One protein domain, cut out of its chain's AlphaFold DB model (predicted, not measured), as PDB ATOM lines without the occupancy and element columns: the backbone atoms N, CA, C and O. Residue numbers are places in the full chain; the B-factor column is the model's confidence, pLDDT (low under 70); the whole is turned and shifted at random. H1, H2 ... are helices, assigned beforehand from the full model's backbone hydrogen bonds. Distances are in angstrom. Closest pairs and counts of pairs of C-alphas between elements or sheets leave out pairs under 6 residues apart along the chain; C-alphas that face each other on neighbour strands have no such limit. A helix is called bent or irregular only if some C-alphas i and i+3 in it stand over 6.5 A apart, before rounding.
ATOM      1  N   LEU A  13      54.188   3.929 147.134       58.56
ATOM      2  CA  LEU A  13      53.268   3.955 148.266       58.56
ATOM      3  C   LEU A  13      52.243   2.802 148.230       58.56
ATOM      4  O   LEU A  13      52.024   2.161 149.255       58.56
ATOM      5  N   SER A  14      51.658   2.477 147.067       60.22
ATOM      6  CA  SER A  14      50.700   1.364 146.943       60.22
ATOM      7  C   SER A  14      51.365  -0.004 147.099       60.22
ATOM      8  O   SER A  14      50.758  -0.924 147.646       60.22
ATOM      9  N   LEU A  15      52.629  -0.131 146.678       60.81
ATOM     10  CA  LEU A  15      53.418  -1.349 146.879       60.81
ATOM     11  C   LEU A  15      53.721  -1.592 148.373       60.81
ATOM     12  O   LEU A  15      53.632  -2.722 148.848       60.81
ATOM     13  N   GLY A  16      54.022  -0.525 149.127       62.22
ATOM     14  CA  GLY A  16      54.295  -0.594 150.567       62.22
ATOM     15  C   GLY A  16      53.063  -0.920 151.420       62.22
ATOM     16  O   GLY A  16      53.149  -1.741 152.331       62.22
ATOM     17  N   ILE A  17      51.901  -0.338 151.096       62.59
ATOM     18  CA  ILE A  17      50.633  -0.618 151.797       62.59
ATOM     19  C   ILE A  17      50.179  -2.068 151.550       62.59
ATOM     20  O   ILE A  17      49.780  -2.754 152.493       62.59
ATOM     21  N   GLY A  18      50.302  -2.568 150.314       61.47
ATOM     22  CA  GLY A  18      49.970  -3.959 149.978       61.47
ATOM     23  C   GLY A  18      50.836  -4.984 150.721       61.47
ATOM     24  O   GLY A  18      50.316  -5.978 151.229       61.47
ATOM     25  N   ALA A  19      52.139  -4.717 150.863       64.25
ATOM     26  CA  ALA A  19      53.047  -5.575 151.625       64.25
ATOM     27  C   ALA A  19      52.710  -5.605 153.130       64.25
ATOM     28  O   ALA A  19      52.717  -6.673 153.740       64.25
ATOM     29  N   ALA A  20      52.357  -4.459 153.726       65.94
ATOM     30  CA  ALA A  20      52.003  -4.370 155.146       65.94
ATOM     31  C   ALA A  20      50.710  -5.136 155.494       65.94
ATOM     32  O   ALA A  20      50.663  -5.849 156.500       65.94
ATOM     33  N   ILE A  21      49.683  -5.046 154.640       70.88
ATOM     34  CA  ILE A  21      48.431  -5.807 154.803       70.88
ATOM     35  C   ILE A  21      48.695  -7.312 154.662       70.88
ATOM     36  O   ILE A  21      48.197  -8.098 155.467       70.88
ATOM     37  N   GLY A  22      49.530  -7.714 153.696       70.50
ATOM     38  CA  GLY A  22      49.909  -9.115 153.498       70.50
ATOM     39  C   GLY A  22      50.603  -9.729 154.719       70.50
ATOM     40  O   GLY A  22      50.213 -10.803 155.173       70.50
ATOM     41  N   VAL A  23      51.578  -9.029 155.309       79.62
ATOM     42  CA  VAL A  23      52.288  -9.499 156.517       79.62
ATOM     43  C   VAL A  23      51.347  -9.583 157.725       79.62
ATOM     44  O   VAL A  23      51.415 -10.548 158.486       79.62
ATOM     45  N   SER A  24      50.432  -8.619 157.884       79.50
ATOM     46  CA  SER A  24      49.432  -8.635 158.960       79.50
ATOM     47  C   SER A  24      48.457  -9.809 158.829       79.50
ATOM     48  O   SER A  24      48.216 -10.509 159.813       79.50
ATOM     49  N   ALA A  25      47.960 -10.086 157.619       83.00
ATOM     50  CA  ALA A  25      47.077 -11.219 157.353       83.00
ATOM     51  C   ALA A  25      47.774 -12.561 157.630       83.00
ATOM     52  O   ALA A  25      47.219 -13.410 158.324       83.00
ATOM     53  N   ILE A  26      49.022 -12.726 157.175       84.69
ATOM     54  CA  ILE A  26      49.823 -13.931 157.436       84.69
ATOM     55  C   ILE A  26      50.061 -14.109 158.942       84.69
ATOM     56  O   ILE A  26      49.894 -15.210 159.468       84.69
ATOM     57  N   TYR A  27      50.399 -13.031 159.656       88.00
ATOM     58  CA  TYR A  27      50.587 -13.064 161.105       88.00
ATOM     59  C   TYR A  27      49.289 -13.411 161.852       88.00
ATOM     60  O   TYR A  27      49.315 -14.226 162.776       88.00
ATOM     61  N   ALA A  28      48.149 -12.853 161.433       87.31
ATOM     62  CA  ALA A  28      46.838 -13.161 161.999       87.31
ATOM     63  C   ALA A  28      46.446 -14.628 161.763       87.31
ATOM     64  O   ALA A  28      46.048 -15.304 162.710       87.31
ATOM     65  N   SER A  29      46.631 -15.154 160.548       87.81
ATOM     66  CA  SER A  29      46.380 -16.565 160.232       87.81
ATOM     67  C   SER A  29      47.300 -17.505 161.011       87.81
ATOM     68  O   SER A  29      46.844 -18.528 161.517       87.81
ATOM     69  N   PHE A  30      48.579 -17.156 161.165       91.81
ATOM     70  CA  PHE A  30      49.523 -17.942 161.956       91.81
ATOM     71  C   PHE A  30      49.162 -17.939 163.449       91.81
ATOM     72  O   PHE A  30      49.153 -18.991 164.086       91.81
ATOM     73  N   ARG A  31      48.787 -16.781 164.009       90.94
ATOM     74  CA  ARG A  31      48.315 -16.664 165.400       90.94
ATOM     75  C   ARG A  31      47.008 -17.413 165.626       90.94
ATOM     76  O   ARG A  31      46.890 -18.083 166.647       90.94
ATOM     77  N   ALA A  32      46.072 -17.340 164.682       89.12
ATOM     78  CA  ALA A  32      44.836 -18.113 164.719       89.12
ATOM     79  C   ALA A  32      45.129 -19.616 164.691       89.12
ATOM     80  O   ALA A  32      44.562 -20.355 165.487       89.12
ATOM     81  N   LYS A  33      46.074 -20.060 163.856       91.94
ATOM     82  CA  LYS A  33      46.481 -21.467 163.787       91.94
ATOM     83  C   LYS A  33      47.104 -21.950 165.098       91.94
ATOM     84  O   LYS A  33      46.616 -22.914 165.664       91.94
ATOM     85  N   LEU A  34      48.070 -21.210 165.650       89.69
ATOM     86  CA  LEU A  34      48.664 -21.524 166.959       89.69
ATOM     87  C   LEU A  34      47.639 -21.511 168.102       89.69
ATOM     88  O   LEU A  34      47.771 -22.261 169.067       89.69
ATOM     89  N   TYR A  35      46.643 -20.629 168.024       89.19
ATOM     90  CA  TYR A  35      45.558 -20.568 168.995       89.19
ATOM     91  C   TYR A  35      44.634 -21.788 168.887       89.19
ATOM     92  O   TYR A  35      44.330 -22.398 169.907       89.19
ATOM     93  N   ILE A  36      44.245 -22.173 167.668       90.50
ATOM     94  CA  ILE A  36      43.421 -23.360 167.407       90.50
ATOM     95  C   ILE A  36      44.160 -24.633 167.824       90.50
ATOM     96  O   ILE A  36      43.562 -25.478 168.482       90.50
ATOM     97  N   ASP A  37      45.448 -24.750 167.498       91.81
ATOM     98  CA  ASP A  37      46.264 -25.904 167.882       91.81
ATOM     99  C   ASP A  37      46.332 -26.020 169.417       91.81
ATOM    100  O   ASP A  37      46.043 -27.074 169.975       91.81
ATOM    101  N   ARG A  38      46.555 -24.902 170.125       91.31
ATOM    102  CA  ARG A  38      46.550 -24.878 171.599       91.31
ATOM    103  C   ARG A  38      45.186 -25.212 172.205       91.31
ATOM    104  O   ARG A  38      45.125 -25.838 173.261       91.31
ATOM    105  N   LEU A  39      44.099 -24.750 171.591       91.81
ATOM    106  CA  LEU A  39      42.751 -25.097 172.032       91.81
ATOM    107  C   LEU A  39      42.483 -26.586 171.846       91.81
ATOM    108  O   LEU A  39      41.943 -27.205 172.754       91.81
ATOM    109  N   ARG A  40      42.892 -27.161 170.712       91.81
ATOM    110  CA  ARG A  40      42.744 -28.591 170.442       91.81
ATOM    111  C   ARG A  40      43.505 -29.430 171.466       91.81
ATOM    112  O   ARG A  40      42.924 -30.355 172.017       91.81
ATOM    113  N   ASP A  41      44.744 -29.054 171.780       94.06
ATOM    114  CA  ASP A  41      45.531 -29.727 172.818       94.06
ATOM    115  C   ASP A  41      44.850 -29.635 174.191       94.06
ATOM    116  O   ASP A  41      44.832 -30.603 174.949       94.06
ATOM    117  N   ARG A  42      44.257 -28.478 174.519       91.25
ATOM    118  CA  ARG A  42      43.539 -28.295 175.784       91.25
ATOM    119  C   ARG A  42      42.258 -29.126 175.843       91.25
ATOM    120  O   ARG A  42      41.972 -29.680 176.896       91.25
ATOM    121  N   VAL A  43      41.510 -29.211 174.745       90.88
ATOM    122  CA  VAL A  43      40.314 -30.060 174.644       90.88
ATOM    123  C   VAL A  43      40.694 -31.526 174.836       90.88
ATOM    124  O   VAL A  43      40.101 -32.170 175.688       90.88
ATOM    125  N   ALA A  44      41.746 -32.008 174.171       89.69
ATOM    126  CA  ALA A  44      42.211 -33.389 174.329       89.69
ATOM    127  C   ALA A  44      42.630 -33.713 175.777       89.69
ATOM    128  O   ALA A  44      42.296 -34.772 176.298       89.69
ATOM    129  N   GLN A  45      43.316 -32.785 176.457       93.38
ATOM    130  CA  GLN A  45      43.664 -32.941 177.878       93.38
ATOM    131  C   GLN A  45      42.429 -33.006 178.780       93.38
ATOM    132  O   GLN A  45      42.394 -33.801 179.714       93.38
ATOM    133  N   LEU A  46      41.434 -32.157 178.519       88.19
ATOM    134  CA  LEU A  46      40.191 -32.136 179.287       88.19
ATOM    135  C   LEU A  46      39.358 -33.394 179.039       88.19
ATOM    136  O   LEU A  46      38.768 -33.905 179.978       88.19
ATOM    137  N   GLU A  47      39.325 -33.903 177.808       88.44
ATOM    138  CA  GLU A  47      38.674 -35.173 177.476       88.44
ATOM    139  C   GLU A  47      39.341 -36.346 178.206       88.44
ATOM    140  O   GLU A  47      38.643 -37.191 178.759       88.44
ATOM    141  N   GLU A  48      40.675 -36.371 178.281       90.12
ATOM    142  CA  GLU A  48      41.419 -37.385 179.040       90.12
ATOM    143  C   GLU A  48      41.175 -37.273 180.558       90.12
ATOM    144  O   GLU A  48      40.946 -38.282 181.229       90.12
ATOM    145  N   GLU A  49      41.177 -36.053 181.107       90.56
ATOM    146  CA  GLU A  49      40.850 -35.790 182.514       90.56
ATOM    147  C   GLU A  49      39.411 -36.205 182.852       90.56
ATOM    148  O   GLU A  49      39.166 -36.854 183.869       90.56
ATOM    149  N   LEU A  50      38.470 -35.894 181.963       88.56
ATOM    150  CA  LEU A  50      37.060 -36.221 182.118       88.56
ATOM    151  C   LEU A  50      36.804 -37.725 182.010       88.56
ATOM    152  O   LEU A  50      36.021 -38.250 182.792       88.56
ATOM    153  N   GLU A  51      37.483 -38.432 181.104       90.50
ATOM    154  CA  GLU A  51      37.383 -39.892 180.991       90.50
ATOM    155  C   GLU A  51      37.980 -40.605 182.216       90.50
ATOM    156  O   GLU A  51      37.481 -41.650 182.634       90.50
ATOM    157  N   ARG A  52      39.020 -40.033 182.838       89.31
ATOM    158  CA  ARG A  52      39.579 -40.542 184.098       89.31
ATOM    159  C   ARG A  52      38.603 -40.374 185.262       89.31
ATOM    160  O   ARG A  52      38.428 -41.307 186.046       89.31
ATOM    161  N   ASP A  53      38.013 -39.190 185.400       91.06
ATOM    162  CA  ASP A  53      37.181 -38.840 186.556       91.06
ATOM    163  C   ASP A  53      35.740 -39.368 186.409       91.06
ATOM    164  O   ASP A  53      35.099 -39.721 187.403       91.06
ATOM    165  N   VAL A  54      35.237 -39.464 185.172       90.06
ATOM    166  CA  VAL A  54      33.892 -39.941 184.817       90.06
ATOM    167  C   VAL A  54      33.944 -40.793 183.528       90.06
ATOM    168  O   VAL A  54      33.640 -40.300 182.437       90.06
ATOM    169  N   PRO A  55      34.287 -42.093 183.628       86.31
ATOM    170  CA  PRO A  55      34.460 -42.958 182.461       86.31
ATOM    171  C   PRO A  55      33.217 -43.031 181.563       86.31
ATOM    172  O   PRO A  55      32.103 -43.277 182.033       86.31
ATOM    173  N   GLY A  56      33.410 -42.862 180.255       80.31
ATOM    174  CA  GLY A  56      32.367 -42.958 179.236       80.31
ATOM    175  C   GLY A  56      31.501 -41.709 179.057       80.31
ATOM    176  O   GLY A  56      30.593 -41.740 178.219       80.31
ATOM    177  N   TYR A  57      31.768 -40.618 179.784       79.38
ATOM    178  CA  TYR A  57      31.006 -39.373 179.668       79.38
ATOM    179  C   TYR A  57      31.146 -38.743 178.275       79.38
ATOM    180  O   TYR A  57      30.133 -38.456 177.636       79.38
ATOM    181  N   VAL A  58      32.374 -38.643 177.749       78.69
ATOM    182  CA  VAL A  58      32.648 -38.093 176.404       78.69
ATOM    183  C   VAL A  58      31.905 -38.893 175.330       78.69
ATOM    184  O   VAL A  58      31.238 -38.334 174.460       78.69
ATOM    185  N   ARG A  59      31.921 -40.227 175.441       77.38
ATOM    186  CA  ARG A  59      31.202 -41.101 174.507       77.38
ATOM    187  C   ARG A  59      29.690 -40.900 174.579       77.38
ATOM    188  O   ARG A  59      29.049 -40.897 173.533       77.38
ATOM    189  N   SER A  60      29.127 -40.740 175.783       72.62
ATOM    190  CA  SER A  60      27.693 -40.469 175.945       72.62
ATOM    191  C   SER A  60      27.291 -39.140 175.304       72.62
ATOM    192  O   SER A  60      26.332 -39.115 174.533       72.62
ATOM    193  N   THR A  61      28.093 -38.084 175.486       72.88
ATOM    194  CA  THR A  61      27.849 -36.777 174.863       72.88
ATOM    195  C   THR A  61      27.986 -36.822 173.343       72.88
ATOM    196  O   THR A  61      27.137 -36.269 172.655       72.88
ATOM    197  N   GLU A  62      28.962 -37.552 172.791       74.25
ATOM    198  CA  GLU A  62      29.080 -37.734 171.336       74.25
ATOM    199  C   GLU A  62      27.878 -38.480 170.744       74.25
ATOM    200  O   GLU A  62      27.431 -38.168 169.639       74.25
ATOM    201  N   THR A  63      27.352 -39.492 171.444       68.62
ATOM    202  CA  THR A  63      26.143 -40.201 171.004       68.62
ATOM    203  C   THR A  63      24.891 -39.341 171.111       68.62
ATOM    204  O   THR A  63      24.056 -39.396 170.208       68.62
ATOM    205  N   ASP A  64      24.774 -38.526 172.158       69.62
ATOM    206  CA  ASP A  64      23.649 -37.611 172.345       69.62
ATOM    207  C   ASP A  64      23.682 -36.473 171.312       69.62
ATOM    208  O   ASP A  64      22.654 -36.164 170.708       69.62
ATOM    209  N   GLU A  65      24.862 -35.923 171.009       65.81
ATOM    210  CA  GLU A  65      25.058 -34.940 169.938       65.81
ATOM    211  C   GLU A  65      24.800 -35.536 168.552       65.81
ATOM    212  O   GLU A  65      24.121 -34.914 167.735       65.81
ATOM    213  N   LYS A  66      25.267 -36.761 168.274       63.91
ATOM    214  CA  LYS A  66      24.980 -37.445 167.000       63.91
ATOM    215  C   LYS A  66      23.485 -37.694 166.821       63.91
ATOM    216  O   LYS A  66      22.956 -37.397 165.751       63.91
ATOM    217  N   LYS A  67      22.795 -38.146 167.870       58.56
ATOM    218  CA  LYS A  67      21.344 -38.373 167.864       58.56
ATOM    219  C   LYS A  67      20.539 -37.071 167.771       58.56
ATOM    220  O   LYS A  67      19.459 -37.070 167.195       58.56
ATOM    221  N   ALA A  68      21.067 -35.962 168.290       60.88
ATOM    222  CA  ALA A  68      20.508 -34.624 168.089       60.88
ATOM    223  C   ALA A  68      20.814 -34.050 166.688       60.88
ATOM    224  O   ALA A  68      20.055 -33.220 166.185       60.88
ATOM    225  N   SER A  69      21.911 -34.480 166.054       60.09
ATOM    226  CA  SER A  69      22.312 -34.059 164.702       60.09
ATOM    227  C   SER A  69      21.574 -34.804 163.584       60.09
ATOM    228  O   SER A  69      21.428 -34.266 162.483       60.09
ATOM    229  N   GLU A  70      21.070 -36.010 163.867       59.47
ATOM    230  CA  GLU A  70      20.108 -36.707 163.018       59.47
ATOM    231  C   GLU A  70      18.781 -35.946 163.073       59.47
ATOM    232  O   GLU A  70      17.919 -36.193 163.916       59.47
TER     233      GLU A  70
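AT A GLANCE: This is residues 13 to 70 of the 160 residues of the protein "CTP:phosphoethanolamine cytidylyltransferase" of Perkinsus olseni (UniProt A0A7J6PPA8). One very long helix, H1, meets a much shorter helix, H2, near its end, and the two make an L-shaped corner with a tight link at the bend. Most of H1 sticks out as a long arm, residues 13 to 46, and residues 60 to 70 stick out as the short arm. The printed part has 58 residues with two named helices, H1 then H2, and no named strand; the class is all helix. The whole is extended, with a radius of gyration of the C-alphas of 20.0 A, and the C-alphas span 60 by 28 by 6 A.

IN THESE COORDINATES: H1 takes residues 13 to 53 and measures 59.6 A from first to last C-alpha. It begins at C-alpha 13, at (53.268, 3.955, 148.266), and ends at C-alpha 53, at (37.181, -38.840, 186.556). H2 takes residues 57 to 69 and measures 18.1 A, ending at C-alpha 69, at (22.312, -34.059, 164.702). Neither helix is bent.

HOW THE PARTS SIT: H1 and H2 touch, with 5 pairs of C-alphas within 8 A. The closest C-alphas of the two are those of Glu 51 and Tyr 57, 6.5 A apart. H1 touches H2 with residues 47 to 51 alone, and H2 touches H1 with residues 57 to 58 alone. Their lines stand at a steep tilt of 60 degrees, and they run opposite ways. Their centres are 27.4 A apart. In H1 and H2 every O i to N i+4 pair is within hydrogen-bond range.

THE WHOLE: The two C-alphas farthest apart are those of Leu 13 and Pro 55, 61.0 A. The printed part has no cut, and the link from H1 to H2, 3 residues, is tight. The mean pLDDT of the printed part is 79.7, and it is under 70 in residues 13 to 20 and 63 to 70 of this model.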